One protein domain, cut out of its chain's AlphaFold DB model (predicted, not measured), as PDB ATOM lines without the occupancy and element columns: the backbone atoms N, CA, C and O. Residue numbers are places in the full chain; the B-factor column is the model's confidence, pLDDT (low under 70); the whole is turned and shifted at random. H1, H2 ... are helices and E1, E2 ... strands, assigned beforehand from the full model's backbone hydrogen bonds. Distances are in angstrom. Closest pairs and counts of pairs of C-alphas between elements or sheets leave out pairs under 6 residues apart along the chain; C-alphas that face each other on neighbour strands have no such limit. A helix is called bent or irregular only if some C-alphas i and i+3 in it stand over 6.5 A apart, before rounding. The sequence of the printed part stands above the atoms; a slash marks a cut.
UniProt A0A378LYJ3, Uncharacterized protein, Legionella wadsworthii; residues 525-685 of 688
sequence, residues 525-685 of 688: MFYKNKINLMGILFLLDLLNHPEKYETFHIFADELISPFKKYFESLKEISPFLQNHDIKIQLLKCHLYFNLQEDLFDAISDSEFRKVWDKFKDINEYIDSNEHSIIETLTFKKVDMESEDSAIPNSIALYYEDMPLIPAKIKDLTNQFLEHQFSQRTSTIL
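AT A GLANCE: This is residues 525 to 685 of the 688 residues of an uncharacterized protein of Legionella wadsworthii (UniProt A0A378LYJ3). Look first for H4, the core helix: H1, H5, H6 and H7 pack round it, H3 packs on H1, and a two-stranded hairpin, E1 and E2, lies near its residues 583 to 590. Residues 680 to 685 stick out at one end of the longest axis, with H2 toward the other. The printed part has 161 residues, mostly helix, in order H1 to H6, E1, E2, H7, and is compact: radius of gyration of the C-alphas 16.4 A, spans 58 by 42 by 32 A.

HOW THE PARTS SIT: Begin at E1, residues 633 to 637, and E2, residues 651 to 655, an antiparallel hairpin with N 634 and O 654 within hydrogen-bond range at 3.0 A. The hub is H4, residues 582 to 597; its closest C-alphas to E2 are Lys 583 and Leu 653, 7.7 A. H5, residues 605 to 624, forms a helical hairpin with H4 at a shallow tilt of 25 degrees, closest C-alphas Leu 595 and Val 611, 6.0 A. H7, residues 662 to 684, touches H4 with residues 662 to 669 alone, about perpendicular at 82 degrees, closest C-alphas Thr 669 and Leu 591, 6.5 A. H6, residues 626 to 632, touches H4's residues 583 to 584 alone, closest C-alphas Ile 630 and Ile 584, 6.7 A. H1, residues 533 to 544, touches H4 with residues 533 to 537 alone, closest C-alphas Leu 537 and Leu 586, 6.9 A. H3, residues 563 to 576, touches H1, closest C-alphas Phe 567 and Leu 539, 6.2 A. H2, residues 546 to 550, is apart from H3. H1, H2, H4 and H5 have every O i to N i+4 pair within hydrogen-bond range; H3 has 8 of 10, H6 2 of 3, H7 17 of 19.

IN THESE COORDINATES: Find C-alpha 533 at (21.569, 30.842, -5.179), where H1 begins, and C-alpha 684 at (32.546, -3.709, 6.295), where H7 ends after 34.3 A. H5 spans 28.6 A, H4 22.2 A. H3 is irregular: C-alphas 572 and 575 are 7.5 A apart.

THE WHOLE: The farthest C-alphas, His 553 and Leu 685, are 58.3 A apart. The printed part has no cut; links H2 to H3 and E1 to E2 are long. Confidence is under 70 at 19 residues, among them 598 to 603 and 642 to 647.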
ATOM      1  N   MET A 525      15.546  36.738  -5.402       82.31
ATOM      2  CA  MET A 525      16.127  35.989  -4.286       82.31
ATOM      3  C   MET A 525      15.344  34.709  -4.009       82.31
ATOM      4  O   MET A 525      15.832  33.829  -3.307       82.31
ATOM      5  N   PHE A 526      14.153  34.585  -4.596       79.88
ATOM      6  CA  PHE A 526      13.283  33.429  -4.465       79.88
ATOM      7  C   PHE A 526      12.755  32.982  -5.826       79.88
ATOM      8  O   PHE A 526      12.517  33.796  -6.718       79.88
ATOM      9  N   TYR A 527      12.524  31.682  -5.958       75.56
ATOM     10  CA  TYR A 527      11.822  31.057  -7.069       75.56
ATOM     11  C   TYR A 527      10.827  30.041  -6.513       75.56
ATOM     12  O   TYR A 527      11.228  29.115  -5.812       75.56
ATOM     13  N   LYS A 528       9.527  30.207  -6.803       74.31
ATOM     14  CA  LYS A 528       8.452  29.351  -6.260       74.31
ATOM     15  C   LYS A 528       8.530  29.207  -4.727       74.31
ATOM     16  O   LYS A 528       8.504  28.095  -4.211       74.31
ATOM     17  N   ASN A 529       8.687  30.329  -4.015       74.38
ATOM     18  CA  ASN A 529       8.880  30.408  -2.554       74.38
ATOM     19  C   ASN A 529      10.171  29.778  -2.001       74.38
ATOM     20  O   ASN A 529      10.353  29.735  -0.787       74.38
ATOM     21  N   LYS A 530      11.092  29.342  -2.865       81.25
ATOM     22  CA  LYS A 530      12.381  28.756  -2.479       81.25
ATOM     23  C   LYS A 530      13.495  29.764  -2.654       81.25
ATOM     24  O   LYS A 530      13.568  30.384  -3.714       81.25
ATOM     25  N   ILE A 531      14.361  29.925  -1.657       87.12
ATOM     26  CA  ILE A 531      15.523  30.808  -1.799       87.12
ATOM     27  C   ILE A 531      16.431  30.286  -2.923       87.12
ATOM     28  O   ILE A 531      16.735  29.094  -2.994       87.12
ATOM     29  N   ASN A 532      16.826  31.159  -3.846       87.25
ATOM     30  CA  ASN A 532      17.737  30.789  -4.926       87.25
ATOM     31  C   ASN A 532      19.198  31.059  -4.534       87.25
ATOM     32  O   ASN A 532      19.479  31.615  -3.474       87.25
ATOM     33  N   LEU A 533      20.132  30.700  -5.414       91.69
ATOM     34  CA  LEU A 533      21.569  30.842  -5.179       91.69
ATOM     35  C   LEU A 533      21.979  32.264  -4.763       91.69
ATOM     36  O   LEU A 533      22.785  32.430  -3.851       91.69
ATOM     37  N   MET A 534      21.412  33.285  -5.411       92.50
ATOM     38  CA  MET A 534      21.696  34.689  -5.103       92.50
ATOM     39  C   MET A 534      21.159  35.091  -3.729       92.50
ATOM     40  O   MET A 534      21.829  35.807  -2.986       92.50
ATOM     41  N   GLY A 535      19.985  34.575  -3.358       93.12
ATOM     42  CA  GLY A 535      19.437  34.755  -2.024       93.12
ATOM     43  C   GLY A 535      20.319  34.137  -0.936       93.12
ATOM     44  O   GLY A 535      20.588  34.781   0.077       93.12
ATOM     45  N   ILE A 536      20.818  32.917  -1.165       95.50
ATOM     46  CA  ILE A 536      21.743  32.228  -0.251       95.50
ATOM     47  C   ILE A 536      23.055  33.007  -0.128       95.50
ATOM     48  O   ILE A 536      23.525  33.230   0.985       95.50
ATOM     49  N   LEU A 537      23.623  33.444  -1.256       96.75
ATOM     50  CA  LEU A 537      24.866  34.213  -1.289       96.75
ATOM     51  C   LEU A 537      24.756  35.506  -0.469       96.75
ATOM     52  O   LEU A 537      25.643  35.792   0.331       96.75
ATOM     53  N   PHE A 538      23.651  36.243  -0.603       96.38
ATOM     54  CA  PHE A 538      23.391  37.424   0.223       96.38
ATOM     55  C   PHE A 538      23.296  37.085   1.717       96.38
ATOM     56  O   PHE A 538      23.918  37.763   2.529       96.38
ATOM     57  N   LEU A 539      22.547  36.044   2.102       97.06
ATOM     58  CA  LEU A 539      22.411  35.681   3.519       97.06
ATOM     59  C   LEU A 539      23.735  35.205   4.133       97.06
ATOM     60  O   LEU A 539      23.988  35.483   5.303       97.06
ATOM     61  N   LEU A 540      24.581  34.528   3.352       97.69
ATOM     62  CA  LEU A 540      25.947  34.167   3.744       97.69
ATOM     63  C   LEU A 540      26.810  35.404   3.985       97.69
ATOM     64  O   LEU A 540      27.470  35.491   5.018       97.69
ATOM     65  N   ASP A 541      26.785  36.370   3.069       97.81
ATOM     66  CA  ASP A 541      27.544  37.613   3.223       97.81
ATOM     67  C   ASP A 541      27.033  38.435   4.414       97.81
ATOM     68  O   ASP A 541      27.830  38.931   5.202       97.81
ATOM     69  N   LEU A 542      25.714  38.493   4.625       97.31
ATOM     70  CA  LEU A 542      25.104  39.132   5.794       97.31
ATOM     71  C   LEU A 542      25.497  38.448   7.113       97.31
ATOM     72  O   LEU A 542      25.675  39.126   8.123       97.31
ATOM     73  N   LEU A 543      25.632  37.118   7.122       97.25
ATOM     74  CA  LEU A 543      26.073  36.365   8.300       97.25
ATOM     75  C   LEU A 543      27.547  36.637   8.628       97.25
ATOM     76  O   LEU A 543      27.902  36.742   9.801       97.25
ATOM     77  N   ASN A 544      28.392  36.740   7.599       96.75
ATOM     78  CA  ASN A 544      29.841  36.888   7.743       96.75
ATOM     79  C   ASN A 544      30.292  38.346   7.927       96.75
ATOM     80  O   ASN A 544      31.332  38.580   8.543       96.75
ATOM     81  N   HIS A 545      29.521  39.303   7.409       97.12
ATOM     82  CA  HIS A 545      29.838  40.733   7.390       97.12
ATOM     83  C   HIS A 545      28.644  41.602   7.825       97.12
ATOM     84  O   HIS A 545      28.250  42.516   7.091       97.12
ATOM     85  N   PRO A 546      28.022  41.350   8.994       96.88
ATOM     86  CA  PRO A 546      26.847  42.102   9.432       96.88
ATOM     87  C   PRO A 546      27.112  43.612   9.493       96.88
ATOM     88  O   PRO A 546      26.274  44.401   9.057       96.88
ATOM     89  N   GLU A 547      28.309  44.028   9.916       96.44
ATOM     90  CA  GLU A 547      28.709  45.431  10.047       96.44
ATOM     91  C   GLU A 547      28.617  46.211   8.732       96.44
ATOM     92  O   GLU A 547      28.342  47.411   8.738       96.44
ATOM     93  N   LYS A 548      28.813  45.533   7.594       95.19
ATOM     94  CA  LYS A 548      28.680  46.125   6.262       95.19
ATOM     95  C   LYS A 548      27.231  46.540   6.008       95.19
ATOM     96  O   LYS A 548      26.977  47.665   5.579       95.19
ATOM     97  N   TYR A 549      26.283  45.660   6.320       95.50
ATOM     98  CA  TYR A 549      24.852  45.861   6.080       95.50
ATOM     99  C   TYR A 549      24.192  46.798   7.094       95.50
ATOM    100  O   TYR A 549      23.269  47.539   6.745       95.50
ATOM    101  N   GLU A 550      24.727  46.861   8.312       94.12
ATOM    102  CA  GLU A 550      24.314  47.842   9.315       94.12
ATOM    103  C   GLU A 550      24.516  49.287   8.829       94.12
ATOM    104  O   GLU A 550      23.709  50.160   9.155       94.12
ATOM    105  N   THR A 551      25.526  49.548   7.982       92.94
ATOM    106  CA  THR A 551      25.723  50.880   7.369       92.94
ATOM    107  C   THR A 551      24.585  51.295   6.430       92.94
ATOM    108  O   THR A 551      24.376  52.489   6.211       92.94
ATOM    109  N   PHE A 552      23.815  50.323   5.929       91.56
ATOM    110  CA  PHE A 552      22.612  50.523   5.117       91.56
ATOM    111  C   PHE A 552      21.316  50.364   5.924       91.56
ATOM    112  O   PHE A 552      20.226  50.333   5.350       91.56
ATOM    113  N   HIS A 553      21.414  50.264   7.252       92.38
ATOM    114  CA  HIS A 553      20.286  50.013   8.150       92.38
ATOM    115  C   HIS A 553      19.554  48.687   7.873       92.38
ATOM    116  O   HIS A 553      18.339  48.608   8.058       92.38
ATOM    117  N   ILE A 554      20.287  47.659   7.429       93.12
ATOM    118  CA  ILE A 554      19.780  46.295   7.265       93.12
ATOM    119  C   ILE A 554      20.380  45.421   8.365       93.12
ATOM    120  O   ILE A 554      21.583  45.171   8.378       93.12
ATOM    121  N   PHE A 555      19.534  44.959   9.285       94.19
ATOM    122  CA  PHE A 555      19.949  44.224  10.481       94.19
ATOM    123  C   PHE A 555      19.484  42.773  10.426       94.19
ATOM    124  O   PHE A 555      18.318  42.467  10.180       94.19
ATOM    125  N   ALA A 556      20.407  41.855  10.675       95.25
ATOM    126  CA  ALA A 556      20.178  40.427  10.516       95.25
ATOM    127  C   ALA A 556      19.106  39.851  11.471       95.25
ATOM    128  O   ALA A 556      18.330  38.971  11.097       95.25
ATOM    129  N   ASP A 557      19.026  40.357  12.701       93.06
ATOM    130  CA  ASP A 557      18.040  39.968  13.717       93.06
ATOM    131  C   ASP A 557      16.631  40.541  13.459       93.06
ATOM    132  O   ASP A 557      15.637  40.049  14.011       93.06
ATOM    133  N   GLU A 558      16.537  41.534  12.574       92.44
ATOM    134  CA  GLU A 558      15.301  42.209  12.174       92.44
ATOM    135  C   GLU A 558      14.732  41.703  10.840       92.44
ATOM    136  O   GLU A 558      13.685  42.183  10.395       92.44
ATOM    137  N   LEU A 559      15.381  40.720  10.203       91.62
ATOM    138  CA  LEU A 559      14.837  40.048   9.024       91.62
ATOM    139  C   LEU A 559      13.433  39.504   9.326       91.62
ATOM    140  O   LEU A 559      13.152  39.006  10.421       91.62
ATOM    141  N   ILE A 560      12.546  39.555   8.333       85.81
ATOM    142  CA  ILE A 560      11.193  38.986   8.419       85.81
ATOM    143  C   ILE A 560      11.088  37.702   7.589       85.81
ATOM    144  O   ILE A 560      11.960  37.387   6.779       85.81
ATOM    145  N   SER A 561      10.028  36.924   7.806       82.69
ATOM    146  CA  SER A 561       9.774  35.695   7.041       82.69
ATOM    147  C   SER A 561       9.554  35.994   5.541       82.69
ATOM    148  O   SER A 561       8.864  36.970   5.226       82.69
ATOM    149  N   PRO A 562      10.095  35.178   4.609       86.38
ATOM    150  CA  PRO A 562      10.835  33.931   4.847       86.38
ATOM    151  C   PRO A 562      12.344  34.102   5.102       86.38
ATOM    152  O   PRO A 562      12.971  33.157   5.573       86.38
ATOM    153  N   PHE A 563      12.939  35.276   4.863       90.25
ATOM    154  CA  PHE A 563      14.390  35.504   5.022       90.25
ATOM    155  C   PHE A 563      14.907  35.121   6.401       90.25
ATOM    156  O   PHE A 563      15.915  34.431   6.503       90.25
ATOM    157  N   LYS A 564      14.185  35.520   7.457       92.50
ATOM    158  CA  LYS A 564      14.550  35.184   8.837       92.50
ATOM    159  C   LYS A 564      14.731  33.680   9.026       92.50
ATOM    160  O   LYS A 564      15.675  33.253   9.673       92.50
ATOM    161  N   LYS A 565      13.841  32.881   8.435       90.25
ATOM    162  CA  LYS A 565      13.859  31.421   8.545       90.25
ATOM    163  C   LYS A 565      15.132  30.847   7.930       90.25
ATOM    164  O   LYS A 565      15.867  30.142   8.607       90.25
ATOM    165  N   TYR A 566      15.421  31.224   6.683       93.31
ATOM    166  CA  TYR A 566      16.639  30.802   5.990       93.31
ATOM    167  C   TYR A 566      17.906  31.287   6.696       93.31
ATOM    168  O   TYR A 566      18.876  30.543   6.779       93.31
ATOM    169  N   PHE A 567      17.895  32.501   7.247       96.06
ATOM    170  CA  PHE A 567      19.033  33.057   7.972       96.06
ATOM    171  C   PHE A 567      19.315  32.326   9.295       96.06
ATOM    172  O   PHE A 567      20.467  32.022   9.593       96.06
ATOM    173  N   GLU A 568      18.285  31.979  10.073       94.62
ATOM    174  CA  GLU A 568      18.464  31.161  11.281       94.62
ATOM    175  C   GLU A 568      18.932  29.739  10.934       94.62
ATOM    176  O   GLU A 568      19.881  29.242  11.534       94.62
ATOM    177  N   SER A 569      18.366  29.122   9.893       94.00
ATOM    178  CA  SER A 569      18.850  27.834   9.380       94.00
ATOM    179  C   SER A 569      20.303  27.902   8.894       94.00
ATOM    180  O   SER A 569      21.059  26.951   9.072       94.00
ATOM    181  N   LEU A 570      20.735  29.037   8.343       96.06
ATOM    182  CA  LEU A 570      22.125  29.258   7.956       96.06
ATOM    183  C   LEU A 570      23.059  29.340   9.173       96.06
ATOM    184  O   LEU A 570      24.139  28.752   9.155       96.06
ATOM    185  N   LYS A 571      22.639  30.019  10.251       96.81
ATOM    186  CA  LYS A 571      23.392  30.053  11.516       96.81
ATOM    187  C   LYS A 571      23.599  28.654  12.088       96.81
ATOM    188  O   LYS A 571      24.703  28.360  12.547       96.81
ATOM    189  N   GLU A 572      22.578  27.798  12.033       95.06
ATOM    190  CA  GLU A 572      22.652  26.408  12.511       95.06
ATOM    191  C   GLU A 572      23.751  25.611  11.803       95.06
ATOM    192  O   GLU A 572      24.520  24.911  12.463       95.06
ATOM    193  N   ILE A 573      23.859  25.738  10.475       97.00
ATOM    194  CA  ILE A 573      24.877  25.021   9.696       97.00
ATOM    195  C   ILE A 573      26.203  25.773   9.573       97.00
ATOM    196  O   ILE A 573      27.159  25.207   9.050       97.00
ATOM    197  N   SER A 574      26.306  27.004  10.080       97.31
ATOM    198  CA  SER A 574      27.516  27.826   9.963       97.31
ATOM    199  C   SER A 574      28.821  27.134  10.395       97.31
ATOM    200  O   SER A 574      29.823  27.347   9.707       97.31
ATOM    201  N   PRO A 575      28.868  26.239  11.412       97.25
ATOM    202  CA  PRO A 575      30.097  25.514  11.741       97.25
ATOM    203  C   PRO A 575      30.609  24.604  10.611       97.25
ATOM    204  O   PRO A 575      31.806  24.358  10.536       97.25
ATOM    205  N   PHE A 576      29.726  24.132   9.724       97.25
ATOM    206  CA  PHE A 576      30.062  23.289   8.567       97.25
ATOM    207  C   PHE A 576      30.473  24.096   7.325       97.25
ATOM    208  O   PHE A 576      30.834  23.521   6.300       97.25
ATOM    209  N   LEU A 577      30.371  25.426   7.381       97.38
ATOM    210  CA  LEU A 577      30.669  26.321   6.259       97.38
ATOM    211  C   LEU A 577      32.030  27.011   6.408       97.38
ATOM    212  O   LEU A 577      32.601  27.475   5.422       97.38
ATOM    213  N   GLN A 578      32.563  27.075   7.628       94.00
ATOM    214  CA  GLN A 578      33.811  27.775   7.923       94.00
ATOM    215  C   GLN A 578      35.001  27.176   7.165       94.00
ATOM    216  O   GLN A 578      35.163  25.964   7.100       94.00
ATOM    217  N   ASN A 579      35.880  28.049   6.666       94.44
ATOM    218  CA  ASN A 579      37.129  27.707   5.968       94.44
ATOM    219  C   ASN A 579      36.977  26.987   4.615       94.44
ATOM    220  O   ASN A 579      37.991  26.600   4.040       94.44
ATOM    221  N   HIS A 580      35.761  26.845   4.090       96.75
ATOM    222  CA  HIS A 580      35.528  26.289   2.757       96.75
ATOM    223  C   HIS A 580      35.478  27.374   1.680       96.75
ATOM    224  O   HIS A 580      35.150  28.531   1.957       96.75
ATOM    225  N   ASP A 581      35.727  26.983   0.429       97.50
ATOM    226  CA  ASP A 581      35.467  27.838  -0.732       97.50
ATOM    227  C   ASP A 581      33.980  28.221  -0.830       97.50
ATOM    228  O   ASP A 581      33.090  27.435  -0.492       97.50
ATOM    229  N   ILE A 582      33.689  29.421  -1.336       97.44
ATOM    230  CA  ILE A 582      32.319  29.933  -1.456       97.44
ATOM    231  C   ILE A 582      31.404  29.008  -2.273       97.44
ATOM    232  O   ILE A 582      30.228  28.871  -1.947       97.44
ATOM    233  N   LYS A 583      31.920  28.302  -3.289       97.25
ATOM    234  CA  LYS A 583      31.137  27.323  -4.061       97.25
ATOM    235  C   LYS A 583      30.700  26.141  -3.202       97.25
ATOM    236  O   LYS A 583      29.565  25.686  -3.324       97.25
ATOM    237  N   ILE A 584      31.583  25.664  -2.326       97.62
ATOM    238  CA  ILE A 584      31.301  24.569  -1.394       97.62
ATOM    239  C   ILE A 584      30.296  25.030  -0.340       97.62
ATOM    240  O   ILE A 584      29.330  24.317  -0.071       97.62
ATOM    241  N   GLN A 585      30.456  26.246   0.192       97.94
ATOM    242  CA  GLN A 585      29.482  26.830   1.117       97.94
ATOM    243  C   GLN A 585      28.088  26.914   0.478       97.94
ATOM    244  O   GLN A 585      27.111  26.447   1.065       97.94
ATOM    245  N   LEU A 586      27.996  27.437  -0.750       96.50
ATOM    246  CA  LEU A 586      26.737  27.549  -1.491       96.50
ATOM    247  C   LEU A 586      26.119  26.178  -1.797       96.50
ATOM    248  O   LEU A 586      24.910  26.021  -1.628       96.50
ATOM    249  N   LEU A 587      26.923  25.179  -2.186       95.62
ATOM    250  CA  LEU A 587      26.467  23.800  -2.393       95.62
ATOM    251  C   LEU A 587      25.864  23.215  -1.107       95.62
ATOM    252  O   LEU A 587      24.736  22.720  -1.131       95.62
ATOM    253  N   LYS A 588      26.584  23.306   0.021       96.56
ATOM    254  CA  LYS A 588      26.117  22.808   1.325       96.56
ATOM    255  C   LYS A 588      24.811  23.483   1.748       96.56
ATOM    256  O   LYS A 588      23.878  22.794   2.155       96.56
ATOM    257  N   CYS A 589      24.711  24.804   1.590       96.00
ATOM    258  CA  CYS A 589      23.487  25.551   1.887       96.00
ATOM    259  C   CYS A 589      22.314  25.105   1.004       96.00
ATOM    260  O   CYS A 589      21.222  24.864   1.513       96.00
ATOM    261  N   HIS A 590      22.536  24.945  -0.304       91.81
ATOM    262  CA  HIS A 590      21.500  24.490  -1.232       91.81
ATOM    263  C   HIS A 590      20.967  23.098  -0.879       91.81
ATOM    264  O   HIS A 590      19.753  22.892  -0.885       91.81
ATOM    265  N   LEU A 591      21.859  22.157  -0.556       91.88
ATOM    266  CA  LEU A 591      21.489  20.801  -0.147       91.88
ATOM    267  C   LEU A 591      20.726  20.815   1.183       91.88
ATOM    268  O   LEU A 591      19.688  20.165   1.296       91.88
ATOM    269  N   TYR A 592      21.185  21.600   2.164       93.88
ATOM    270  CA  TYR A 592      20.506  21.730   3.452       93.88
ATOM    271  C   TYR A 592      19.094  22.302   3.310       93.88
ATOM    272  O   TYR A 592      18.135  21.712   3.805       93.88
ATOM    273  N   PHE A 593      18.942  23.414   2.586       91.38
ATOM    274  CA  PHE A 593      17.634  24.028   2.376       91.38
ATOM    275  C   PHE A 593      16.691  23.120   1.583       91.38
ATOM    276  O   PHE A 593      15.516  23.039   1.926       91.38
ATOM    277  N   ASN A 594      17.191  22.361   0.603       86.19
ATOM    278  CA  ASN A 594      16.379  21.366  -0.103       86.19
ATOM    279  C   ASN A 594      15.890  20.249   0.836       86.19
ATOM    280  O   ASN A 594      14.715  19.894   0.803       86.19
ATOM    281  N   LEU A 595      16.754  19.743   1.726       87.38
ATOM    282  CA  LEU A 595      16.359  18.743   2.723       87.38
ATOM    283  C   LEU A 595      15.308  19.268   3.714       87.38
ATOM    284  O   LEU A 595      14.498  18.483   4.208       87.38
ATOM    285  N   GLN A 596      15.321  20.568   4.021       85.12
ATOM    286  CA  GLN A 596      14.332  21.206   4.896       85.12
ATOM    287  C   GLN A 596      12.994  21.501   4.200       85.12
ATOM    288  O   GLN A 596      11.966  21.587   4.872       85.12
ATOM    289  N   GLU A 597      12.982  21.673   2.876       74.19
ATOM    290  CA  GLU A 597      11.803  22.135   2.133       74.19
ATOM    291  C   GLU A 597      10.608  21.187   2.193       74.19
ATOM    292  O   GLU A 597       9.474  21.660   2.233       74.19
ATOM    293  N   ASP A 598      10.840  19.877   2.291       66.38
ATOM    294  CA  ASP A 598       9.770  18.885   2.471       66.38
ATOM    295  C   ASP A 598       9.085  18.991   3.853       66.38
ATOM    296  O   ASP A 598       8.132  18.268   4.139       66.38
ATOM    297  N   LEU A 599       9.585  19.858   4.739       66.19
ATOM    298  CA  LEU A 599       9.276  19.830   6.164       66.19
ATOM    299  C   LEU A 599       8.908  21.207   6.734       66.19
ATOM    300  O   LEU A 599       8.624  21.331   7.914       66.19
ATOM    301  N   PHE A 600       8.859  22.276   5.945       67.31
ATOM    302  CA  PHE A 600       8.790  23.631   6.500       67.31
ATOM    303  C   PHE A 600       7.508  24.015   7.289       67.31
ATOM    304  O   PHE A 600       7.546  25.060   7.952       67.31
ATOM    305  N   ASP A 601       6.456  23.183   7.308       62.97
ATOM    306  CA  ASP A 601       5.105  23.495   7.819       62.97
ATOM    307  C   ASP A 601       4.679  22.747   9.109       62.97
ATOM    308  O   ASP A 601       3.548  22.287   9.219       62.97
ATOM    309  N   ALA A 602       5.537  22.738  10.139       56.31
ATOM    310  CA  ALA A 602       5.350  22.127  11.476       56.31
ATOM    311  C   ALA A 602       5.959  20.726  11.603       56.31
ATOM    312  O   ALA A 602       5.301  19.694  11.495       56.31
ATOM    313  N   ILE A 603       7.255  20.733  11.890       63.06
ATOM    314  CA  ILE A 603       8.056  19.537  12.105       63.06
ATOM    315  C   ILE A 603       7.989  19.136  13.575       63.06
ATOM    316  O   ILE A 603       8.164  19.968  14.465       63.06
ATOM    317  N   SER A 604       7.830  17.841  13.829       77.31
ATOM    318  CA  SER A 604       8.238  17.266  15.110       77.31
ATOM    319  C   SER A 604       9.769  17.303  15.263       77.31
ATOM    320  O   SER A 604      10.498  17.083  14.296       77.31
ATOM    321  N   ASP A 605      10.300  17.445  16.481       81.88
ATOM    322  CA  ASP A 605      11.754  17.341  16.744       81.88
ATOM    323  C   ASP A 605      12.400  16.091  16.102       81.88
ATOM    324  O   ASP A 605      13.590  16.071  15.782       81.88
ATOM    325  N   SER A 606      11.612  15.029  15.912       85.50
ATOM    326  CA  SER A 606      12.055  13.773  15.312       85.50
ATOM    327  C   SER A 606      12.360  13.866  13.813       85.50
ATOM    328  O   SER A 606      13.319  13.239  13.362       85.50
ATOM    329  N   GLU A 607      11.598  14.631  13.026       84.50
ATOM    330  CA  GLU A 607      11.856  14.750  11.582       84.50
ATOM    331  C   GLU A 607      12.968  15.765  11.313       84.50
ATOM    332  O   GLU A 607      13.776  15.544  10.412       84.50
ATOM    333  N   PHE A 608      13.106  16.788  12.164       84.94
ATOM    334  CA  PHE A 608      14.252  17.700  12.120       84.94
ATOM    335  C   PHE A 608      15.569  16.939  12.314       84.94
ATOM    336  O   PHE A 608      16.504  17.097  11.531       84.94
ATOM    337  N   ARG A 609      15.628  16.024  13.295       87.19
ATOM    338  CA  ARG A 609      16.804  15.156  13.493       87.19
ATOM    339  C   ARG A 609      17.132  14.321  12.256       87.19
ATOM    340  O   ARG A 609      18.299  14.202  11.912       87.19
ATOM    341  N   LYS A 610      16.123  13.804  11.541       88.25
ATOM    342  CA  LYS A 610      16.348  13.040  10.299       88.25
ATOM    343  C   LYS A 610      16.970  13.894   9.193       88.25
ATOM    344  O   LYS A 610      17.825  13.394   8.470       88.25
ATOM    345  N   VAL A 611      16.546  15.150   9.040       88.62
ATOM    346  CA  VAL A 611      17.173  16.098   8.099       88.62
ATOM    347  C   VAL A 611      18.614  16.363   8.490       88.62
ATOM    348  O   VAL A 611      19.503  16.298   7.647       88.62
ATOM    349  N   TRP A 612      18.835  16.624   9.774       91.56
ATOM    350  CA  TRP A 612      20.148  16.937  10.312       91.56
ATOM    351  C   TRP A 612      21.148  15.794  10.122       91.56
ATOM    352  O   TRP A 612      22.271  16.027   9.679       91.56
ATOM    353  N   ASP A 613      20.737  14.555  10.398       91.56
ATOM    354  CA  ASP A 613      21.585  13.375  10.219       91.56
ATOM    355  C   ASP A 613      21.918  13.146   8.736       91.56
ATOM    356  O   ASP A 613      23.082  12.946   8.392       91.56
ATOM    357  N   LYS A 614      20.933  13.293   7.834       91.50
ATOM    358  CA  LYS A 614      21.179  13.243   6.380       91.50
ATOM    359  C   LYS A 614      22.145  14.330   5.920       91.50
ATOM    360  O   LYS A 614      23.029  14.062   5.112       91.50
ATOM    361  N   PHE A 615      21.977  15.555   6.416       94.12
ATOM    362  CA  PHE A 615      22.865  16.661   6.076       94.12
ATOM    363  C   PHE A 615      24.295  16.398   6.556       94.12
ATOM    364  O   PHE A 615      25.228  16.654   5.805       94.12
ATOM    365  N   LYS A 616      24.484  15.837   7.756       94.12
ATOM    366  CA  LYS A 616      25.812  15.444   8.252       94.12
ATOM    367  C   LYS A 616      26.486  14.404   7.366       94.12
ATOM    368  O   LYS A 616      27.643  14.604   7.014       94.12
ATOM    369  N   ASP A 617      25.769  13.351   6.972       90.62
ATOM    370  CA  ASP A 617      26.310  12.325   6.067       90.62
ATOM    371  C   ASP A 617      26.746  12.944   4.722       90.62
ATOM    372  O   ASP A 617      27.823  12.646   4.200       90.62
ATOM    373  N   ILE A 618      25.939  13.860   4.173       91.31
ATOM    374  CA  ILE A 618      26.274  14.607   2.952       91.31
ATOM    375  C   ILE A 618      27.471  15.537   3.174       91.31
ATOM    376  O   ILE A 618      28.355  15.617   2.325       91.31
ATOM    377  N   ASN A 619      27.528  16.236   4.305       94.62
ATOM    378  CA  ASN A 619      28.635  17.124   4.633       94.62
ATOM    379  C   ASN A 619      29.955  16.348   4.747       94.62
ATOM    380  O   ASN A 619      30.944  16.762   4.154       94.62
ATOM    381  N   GLU A 620      29.965  15.208   5.445       93.94
ATOM    382  CA  GLU A 620      31.139  14.329   5.550       93.94
ATOM    383  C   GLU A 620      31.629  13.870   4.169       93.94
ATOM    384  O   GLU A 620      32.837  13.822   3.918       93.94
ATOM    385  N   TYR A 621      30.702  13.570   3.250       91.69
ATOM    386  CA  TYR A 621      31.041  13.271   1.861       91.69
ATOM    387  C   TYR A 621      31.701  14.454   1.157       91.69
ATOM    388  O   TYR A 621      32.748  14.276   0.534       91.69
ATOM    389  N   ILE A 622      31.102  15.642   1.254       93.94
ATOM    390  CA  ILE A 622      31.621  16.847   0.607       93.94
ATOM    391  C   ILE A 622      33.015  17.174   1.142       93.94
ATOM    392  O   ILE A 622      33.916  17.385   0.340       93.94
ATOM    393  N   ASP A 623      33.222  17.127   2.458       95.62
ATOM    394  CA  ASP A 623      34.517  17.413   3.090       95.62
ATOM    395  C   ASP A 623      35.594  16.409   2.660       95.62
ATOM    396  O   ASP A 623      36.727  16.781   2.361       95.62
ATOM    397  N   SER A 624      35.230  15.128   2.548       94.81
ATOM    398  CA  SER A 624      36.153  14.074   2.104       94.81
ATOM    399  C   SER A 624      36.534  14.188   0.623       94.81
ATOM    400  O   SER A 624      37.552  13.634   0.210       94.81
ATOM    401  N   ASN A 625      35.726  14.887  -0.182       94.19
ATOM    402  CA  ASN A 625      35.887  15.004  -1.633       94.19
ATOM    403  C   ASN A 625      35.995  16.465  -2.103       94.19
ATOM    404  O   ASN A 625      35.828  16.734  -3.295       94.19
ATOM    405  N   GLU A 626      36.287  17.407  -1.200       95.00
ATOM    406  CA  GLU A 626      36.153  18.848  -1.453       95.00
ATOM    407  C   GLU A 626      36.931  19.284  -2.694       95.00
ATOM    408  O   GLU A 626      36.383  19.958  -3.564       95.00
ATOM    409  N   HIS A 627      38.183  18.830  -2.820       96.12
ATOM    410  CA  HIS A 627      39.043  19.181  -3.947       96.12
ATOM    411  C   HIS A 627      38.499  18.687  -5.298       96.12
ATOM    412  O   HIS A 627      38.591  19.406  -6.287       96.12
ATOM    413  N   SER A 628      37.900  17.495  -5.351       94.56
ATOM    414  CA  SER A 628      37.301  16.994  -6.594       94.56
ATOM    415  C   SER A 628      35.993  17.714  -6.910       94.56
ATOM    416  O   SER A 628      35.707  17.981  -8.072       94.56
ATOM    417  N   ILE A 629      35.192  18.029  -5.889       93.69
ATOM    418  CA  ILE A 629      33.902  18.703  -6.062       93.69
ATOM    419  C   ILE A 629      34.115  20.152  -6.510       93.69
ATOM    420  O   ILE A 629      33.469  20.608  -7.446       93.69
ATOM    421  N   ILE A 630      35.038  20.894  -5.894       95.88
ATOM    422  CA  ILE A 630      35.287  22.296  -6.260       95.88
ATOM    423  C   ILE A 630      35.756  22.449  -7.718       95.88
ATOM    424  O   ILE A 630      35.403  23.436  -8.367       95.88
ATOM    425  N   GLU A 631      36.503  21.472  -8.248       95.44
ATOM    426  CA  GLU A 631      36.957  21.452  -9.644       95.44
ATOM    427  C   GLU A 631      35.807  21.256 -10.639       95.44
ATOM    428  O   GLU A 631      35.854  21.805 -11.741       95.44
ATOM    429  N   THR A 632      34.754  20.527 -10.253       95.00
ATOM    430  CA  THR A 632      33.559  20.335 -11.091       95.00
ATOM    431  C   THR A 632      32.517  21.436 -10.898       95.00
ATOM    432  O   THR A 632      31.676  21.647 -11.777       95.00
ATOM    433  N   LEU A 633      32.580  22.173  -9.784       96.44
ATOM    434  CA  LEU A 633      31.668  23.273  -9.493       96.44
ATOM    435  C   LEU A 633      31.972  24.519 -10.335       96.44
ATOM    436  O   LEU A 633      33.025  25.156 -10.213       96.44
ATOM    437  N   THR A 634      31.002  24.950 -11.141       96.69
ATOM    438  CA  THR A 634      31.135  26.147 -11.989       96.69
ATOM    439  C   THR A 634      29.903  27.041 -11.923       96.69
ATOM    440  O   THR A 634      28.775  26.562 -11.897       96.69
ATOM    441  N   PHE A 635      30.102  28.361 -11.904       96.44
ATOM    442  CA  PHE A 635      29.000  29.305 -12.082       96.44
ATOM    443  C   PHE A 635      28.756  29.508 -13.572       96.44
ATOM    444  O   PHE A 635      29.691  29.802 -14.320       96.44
ATOM    445  N   LYS A 636      27.504  29.372 -14.005       94.94
ATOM    446  CA  LYS A 636      27.087  29.679 -15.376       94.94
ATOM    447  C   LYS A 636      25.722  30.356 -15.357       94.94
ATOM    448  O   LYS A 636      24.994  30.309 -14.364       94.94
ATOM    449  N   LYS A 637      25.384  30.998 -16.472       92.00
ATOM    450  CA  LYS A 637      24.018  31.464 -16.706       92.00
ATOM    451  C   LYS A 637      23.185  30.307 -17.227       92.00
ATOM    452  O   LYS A 637      23.680  29.537 -18.043       92.00
ATOM    453  N   VAL A 638      21.938  30.230 -16.790       88.44
ATOM    454  CA  VAL A 638      20.974  29.272 -17.324       88.44
ATOM    455  C   VAL A 638      20.581  29.688 -18.743       88.44
ATOM    456  O   VAL A 638      20.162  30.831 -18.964       88.44
ATOM    457  N   ASP A 639      20.733  28.768 -19.696       82.88
ATOM    458  CA  ASP A 639      20.393  28.986 -21.102       82.88
ATOM    459  C   ASP A 639      18.885  29.208 -21.294       82.88
ATOM    460  O   ASP A 639      18.058  28.703 -20.536       82.88
ATOM    461  N   MET A 640      18.512  29.980 -22.322       69.56
ATOM    462  CA  MET A 640      17.105  30.329 -22.568       69.56
ATOM    463  C   MET A 640      16.250  29.163 -23.084       69.56
ATOM    464  O   MET A 640      15.029  29.244 -23.012       69.56
ATOM    465  N   GLU A 641      16.866  28.099 -23.605       73.06
ATOM    466  CA  GLU A 641      16.170  27.009 -24.309       73.06
ATOM    467  C   GLU A 641      15.864  25.783 -23.438       73.06
ATOM    468  O   GLU A 641      15.224  24.843 -23.904       73.06
ATOM    469  N   SER A 642      16.311  25.738 -22.183       64.44
ATOM    470  CA  SER A 642      16.076  24.557 -21.352       64.44
ATOM    471  C   SER A 642      14.642  24.531 -20.821       64.44
ATOM    472  O   SER A 642      14.318  25.240 -19.871       64.44
ATOM    473  N   GLU A 643      13.817  23.656 -21.400       61.12
ATOM    474  CA  GLU A 643      12.418  23.390 -21.006       61.12
ATOM    475  C   GLU A 643      12.262  23.017 -19.515       61.12
ATOM    476  O   GLU A 643      11.207  23.231 -18.921       61.12
ATOM    477  N   ASP A 644      13.334  22.503 -18.901       58.78
ATOM    478  CA  ASP A 644      13.400  22.056 -17.504       58.78
ATOM    479  C   ASP A 644      13.872  23.139 -16.509       58.78
ATOM    480  O   ASP A 644      13.879  22.894 -15.296       58.78
ATOM    481  N   SER A 645      14.343  24.306 -16.970       48.25
ATOM    482  CA  SER A 645      15.093  25.212 -16.099       48.25
ATOM    483  C   SER A 645      14.274  26.335 -15.471       48.25
ATOM    484  O   SER A 645      13.358  26.932 -16.035       48.25
ATOM    485  N   ALA A 646      14.678  26.645 -14.242       61.50
ATOM    486  CA  ALA A 646      14.407  27.909 -13.599       61.50
ATOM    487  C   ALA A 646      14.756  29.078 -14.537       61.50
ATOM    488  O   ALA A 646      15.776  29.038 -15.207       61.50
ATOM    489  N   ILE A 647      13.923  30.119 -14.522       69.81
ATOM    490  CA  ILE A 647      14.225  31.501 -14.917       69.81
ATOM    491  C   ILE A 647      15.405  31.652 -15.919       69.81
ATOM    492  O   ILE A 647      16.564  31.717 -15.494       69.81
ATOM    493  N   PRO A 648      15.148  31.812 -17.227       77.94
ATOM    494  CA  PRO A 648      16.185  32.079 -18.225       77.94
ATOM    495  C   PRO A 648      17.131  33.222 -17.837       77.94
ATOM    496  O   PRO A 648      16.694  34.231 -17.275       77.94
ATOM    497  N   ASN A 649      18.418  33.095 -18.179       84.94
ATOM    498  CA  ASN A 649      19.488  34.047 -17.847       84.94
ATOM    499  C   ASN A 649      19.759  34.247 -16.340       84.94
ATOM    500  O   ASN A 649      20.469  35.194 -15.986       84.94
ATOM    501  N   SER A 650      19.224  33.391 -15.464       87.94
ATOM    502  CA  SER A 650      19.576  33.362 -14.037       87.94
ATOM    503  C   SER A 650      20.987  32.822 -13.801       87.94
ATOM    504  O   SER A 650      21.543  32.123 -14.654       87.94
ATOM    505  N   ILE A 651      21.584  33.147 -12.654       91.00
ATOM    506  CA  ILE A 651      22.857  32.560 -12.222       91.00
ATOM    507  C   ILE A 651      22.580  31.245 -11.499       91.00
ATOM    508  O   ILE A 651      21.857  31.211 -10.504       91.00
ATOM    509  N   ALA A 652      23.231  30.175 -11.948       91.50
ATOM    510  CA  ALA A 652      23.208  28.886 -11.274       91.50
ATOM    511  C   ALA A 652      24.627  28.362 -11.026       91.50
ATOM    512  O   ALA A 652      25.581  28.664 -11.751       91.50
ATOM    513  N   LEU A 653      24.748  27.556  -9.976       93.19
ATOM    514  CA  LEU A 653      25.921  26.741  -9.703       93.19
ATOM    515  C   LEU A 653      25.706  25.400 -10.403       93.19
ATOM    516  O   LEU A 653      24.608  24.857 -10.341       93.19
ATOM    517  N   TYR A 654      26.714  24.889 -11.090       93.25
ATOM    518  CA  TYR A 654      26.660  23.628 -11.821       93.25
ATOM    519  C   TYR A 654      27.586  22.616 -11.165       93.25
ATOM    520  O   TYR A 654      28.708  22.980 -10.829       93.25
ATOM    521  N   TYR A 655      27.140  21.368 -11.043       91.75
ATOM    522  CA  TYR A 655      27.958  20.212 -10.676       91.75
ATOM    523  C   TYR A 655      27.951  19.239 -11.855       91.75
ATOM    524  O   TYR A 655      26.879  18.803 -12.263       91.75
ATOM    525  N   GLU A 656      29.118  18.960 -12.445       90.44
ATOM    526  CA  GLU A 656      29.239  18.072 -13.620       90.44
ATOM    527  C   GLU A 656      28.283  18.452 -14.773       90.44
ATOM    528  O   GLU A 656      27.563  17.622 -15.320       90.44
ATOM    529  N   ASP A 657      28.229  19.746 -15.108       87.56
ATOM    530  CA  ASP A 657      27.326  20.328 -16.118       87.56
ATOM    531  C   ASP A 657      25.816  20.213 -15.822       87.56
ATOM    532  O   ASP A 657      24.995  20.687 -16.611       87.56
ATOM    533  N   MET A 658      25.433  19.727 -14.641       86.44
ATOM    534  CA  MET A 658      24.060  19.785 -14.148       86.44
ATOM    535  C   MET A 658      23.822  21.066 -13.333       86.44
ATOM    536  O   MET A 658      24.516  21.284 -12.336       86.44
ATOM    537  N   PRO A 659      22.834  21.913 -13.684       86.81
ATOM    538  CA  PRO A 659      22.501  23.084 -12.884       86.81
ATOM    539  C   PRO A 659      21.880  22.664 -11.548       86.81
ATOM    540  O   PRO A 659      20.910  21.907 -11.506       86.81
ATOM    541  N   LEU A 660      22.383  23.225 -10.452       83.88
ATOM    542  CA  LEU A 660      21.858  23.052  -9.100       83.88
ATOM    543  C   LEU A 660      20.621  23.929  -8.888       83.88
ATOM    544  O   LEU A 660      20.609  24.871  -8.101       83.88
ATOM    545  N   ILE A 661      19.560  23.619  -9.628       78.00
ATOM    546  CA  ILE A 661      18.223  24.186  -9.433       78.00
ATOM    547  C   ILE A 661      17.410  23.296  -8.483       78.00
ATOM    548  O   ILE A 661      17.680  22.095  -8.410       78.00
ATOM    549  N   PRO A 662      16.374  23.819  -7.795       69.56
ATOM    550  CA  PRO A 662      15.627  23.053  -6.793       69.56
ATOM    551  C   PRO A 662      15.151  21.661  -7.245       69.56
ATOM    552  O   PRO A 662      15.168  20.730  -6.447       69.56
ATOM    553  N   ALA A 663      14.773  21.501  -8.520       70.19
ATOM    554  CA  ALA A 663      14.352  20.214  -9.081       70.19
ATOM    555  C   ALA A 663      15.494  19.182  -9.174       70.19
ATOM    556  O   ALA A 663      15.290  18.024  -8.832       70.19
ATOM    557  N   LYS A 664      16.695  19.605  -9.590       76.62
ATOM    558  CA  LYS A 664      17.866  18.728  -9.791       76.62
ATOM    559  C   LYS A 664      18.686  18.526  -8.515       76.62
ATOM    560  O   LYS A 664      19.330  17.497  -8.357       76.62
ATOM    561  N   ILE A 665      18.617  19.464  -7.563       75.69
ATOM    562  CA  ILE A 665      19.279  19.319  -6.256       75.69
ATOM    563  C   ILE A 665      18.783  18.066  -5.530       75.69
ATOM    564  O   ILE A 665      19.574  17.400  -4.875       75.69
ATOM    565  N   LYS A 666      17.505  17.698  -5.673       77.62
ATOM    566  CA  LYS A 666      16.974  16.468  -5.070       77.62
ATOM    567  C   LYS A 666      17.682  15.214  -5.595       77.62
ATOM    568  O   LYS A 666      18.012  14.331  -4.805       77.62
ATOM    569  N   ASP A 667      17.942  15.162  -6.898       80.62
ATOM    570  CA  ASP A 667      18.657  14.050  -7.529       80.62
ATOM    571  C   ASP A 667      20.100  13.984  -7.021       80.62
ATOM    572  O   ASP A 667      20.557  12.918  -6.607       80.62
ATOM    573  N   LEU A 668      20.784  15.131  -6.942       80.19
ATOM    574  CA  LEU A 668      22.145  15.207  -6.404       80.19
ATOM    575  C   LEU A 668      22.220  14.792  -4.926       80.19
ATOM    576  O   LEU A 668      23.107  14.034  -4.537       80.19
ATOM    577  N   THR A 669      21.270  15.244  -4.103       80.50
ATOM    578  CA  THR A 669      21.157  14.846  -2.692       80.50
ATOM    579  C   THR A 669      21.084  13.324  -2.562       80.50
ATOM    580  O   THR A 669      21.787  12.740  -1.737       80.50
ATOM    581  N   ASN A 670      20.269  12.665  -3.392       83.38
ATOM    582  CA  ASN A 670      20.148  11.207  -3.380       83.38
ATOM    583  C   ASN A 670      21.440  10.521  -3.848       83.38
ATOM    584  O   ASN A 670      21.880   9.575  -3.200       83.38
ATOM    585  N   GLN A 671      22.088  11.030  -4.902       83.38
ATOM    586  CA  GLN A 671      23.369  10.502  -5.387       83.38
ATOM    587  C   GLN A 671      24.456  10.550  -4.304       83.38
ATOM    588  O   GLN A 671      25.156   9.561  -4.080       83.38
ATOM    589  N   PHE A 672      24.581  11.664  -3.577       85.62
ATOM    590  CA  PHE A 672      25.564  11.791  -2.493       85.62
ATOM    591  C   PHE A 672      25.290  10.821  -1.339       85.62
ATOM    592  O   PHE A 672      26.225  10.219  -0.804       85.62
ATOM    593  N   LEU A 673      24.017  10.606  -0.996       79.69
ATOM    594  CA  LEU A 673      23.634   9.604  -0.002       79.69
ATOM    595  C   LEU A 673      23.989   8.181  -0.474       79.69
ATOM    596  O   LEU A 673      24.589   7.418   0.282       79.69
ATOM    597  N   GLU A 674      23.687   7.820  -1.724       85.38
ATOM    598  CA  GLU A 674      23.991   6.496  -2.295       85.38
ATOM    599  C   GLU A 674      25.499   6.198  -2.356       85.38
ATOM    600  O   GLU A 674      25.934   5.083  -2.027       85.38
ATOM    601  N   HIS A 675      26.319   7.191  -2.715       82.00
ATOM    602  CA  HIS A 675      27.777   7.056  -2.722       82.00
ATOM    603  C   HIS A 675      28.343   6.793  -1.322       82.00
ATOM    604  O   HIS A 675      29.183   5.902  -1.160       82.00
ATOM    605  N   GLN A 676      27.840   7.487  -0.297       74.00
ATOM    606  CA  GLN A 676      28.222   7.243   1.097       74.00
ATOM    607  C   GLN A 676      27.871   5.825   1.565       74.00
ATOM    608  O   GLN A 676      28.714   5.127   2.141       74.00
ATOM    609  N   PHE A 677      26.660   5.344   1.266       68.94
ATOM    610  CA  PHE A 677      26.264   3.971   1.604       68.94
ATOM    611  C   PHE A 677      27.147   2.922   0.916       68.94
ATOM    612  O   PHE A 677      27.526   1.921   1.537       68.94
ATOM    613  N   SER A 678      27.528   3.161  -0.338       77.00
ATOM    614  CA  SER A 678      28.407   2.266  -1.097       77.00
ATOM    615  C   SER A 678      29.824   2.211  -0.505       77.00
ATOM    616  O   SER A 678      30.398   1.130  -0.356       77.00
ATOM    617  N   GLN A 679      30.376   3.349  -0.070       72.12
ATOM    618  CA  GLN A 679      31.690   3.386   0.584       72.12
ATOM    619  C   GLN A 679      31.681   2.682   1.952       72.12
ATOM    620  O   GLN A 679      32.574   1.872   2.225       72.12
ATOM    621  N   ARG A 680      30.647   2.898   2.780       73.25
ATOM    622  CA  ARG A 680      30.513   2.245   4.100       73.25
ATOM    623  C   ARG A 680      30.324   0.724   3.991       73.25
ATOM    624  O   ARG A 680      30.886  -0.029   4.780       73.25
ATOM    625  N   THR A 681      29.569   0.242   3.005       71.75
ATOM    626  CA  THR A 681      29.363  -1.207   2.805       71.75
ATOM    627  C   THR A 681      30.611  -1.911   2.269       71.75
ATOM    628  O   THR A 681      30.903  -3.030   2.693       71.75
ATOM    629  N   SER A 682      31.401  -1.242   1.421       68.25
ATOM    630  CA  SER A 682      32.668  -1.785   0.904       68.25
ATOM    631  C   SER A 682      33.765  -1.946   1.968       68.25
ATOM    632  O   SER A 682      34.629  -2.805   1.830       68.25
ATOM    633  N   THR A 683      33.710  -1.175   3.059       64.31
ATOM    634  CA  THR A 683      34.671  -1.256   4.176       64.31
ATOM    635  C   THR A 683      34.298  -2.298   5.236       64.31
ATOM    636  O   THR A 683      35.168  -2.736   5.985       64.31
ATOM    637  N   ILE A 684      33.031  -2.728   5.302       65.44
ATOM    638  CA  ILE A 684      32.546  -3.709   6.295       65.44
ATOM    639  C   ILE A 684      32.699  -5.161   5.806       65.44
ATOM    640  O   ILE A 684      32.715  -6.082   6.622       65.44
ATOM    641  N   LEU A 685      32.861  -5.388   4.500       48.56
ATOM    642  CA  LEU A 685      33.191  -6.706   3.957       48.56
ATOM    643  C   LEU A 685      34.719  -6.844   3.846       48.56
ATOM    644  O   LEU A 685      35.293  -6.336   2.882       48.56
TER     645      LEU A 685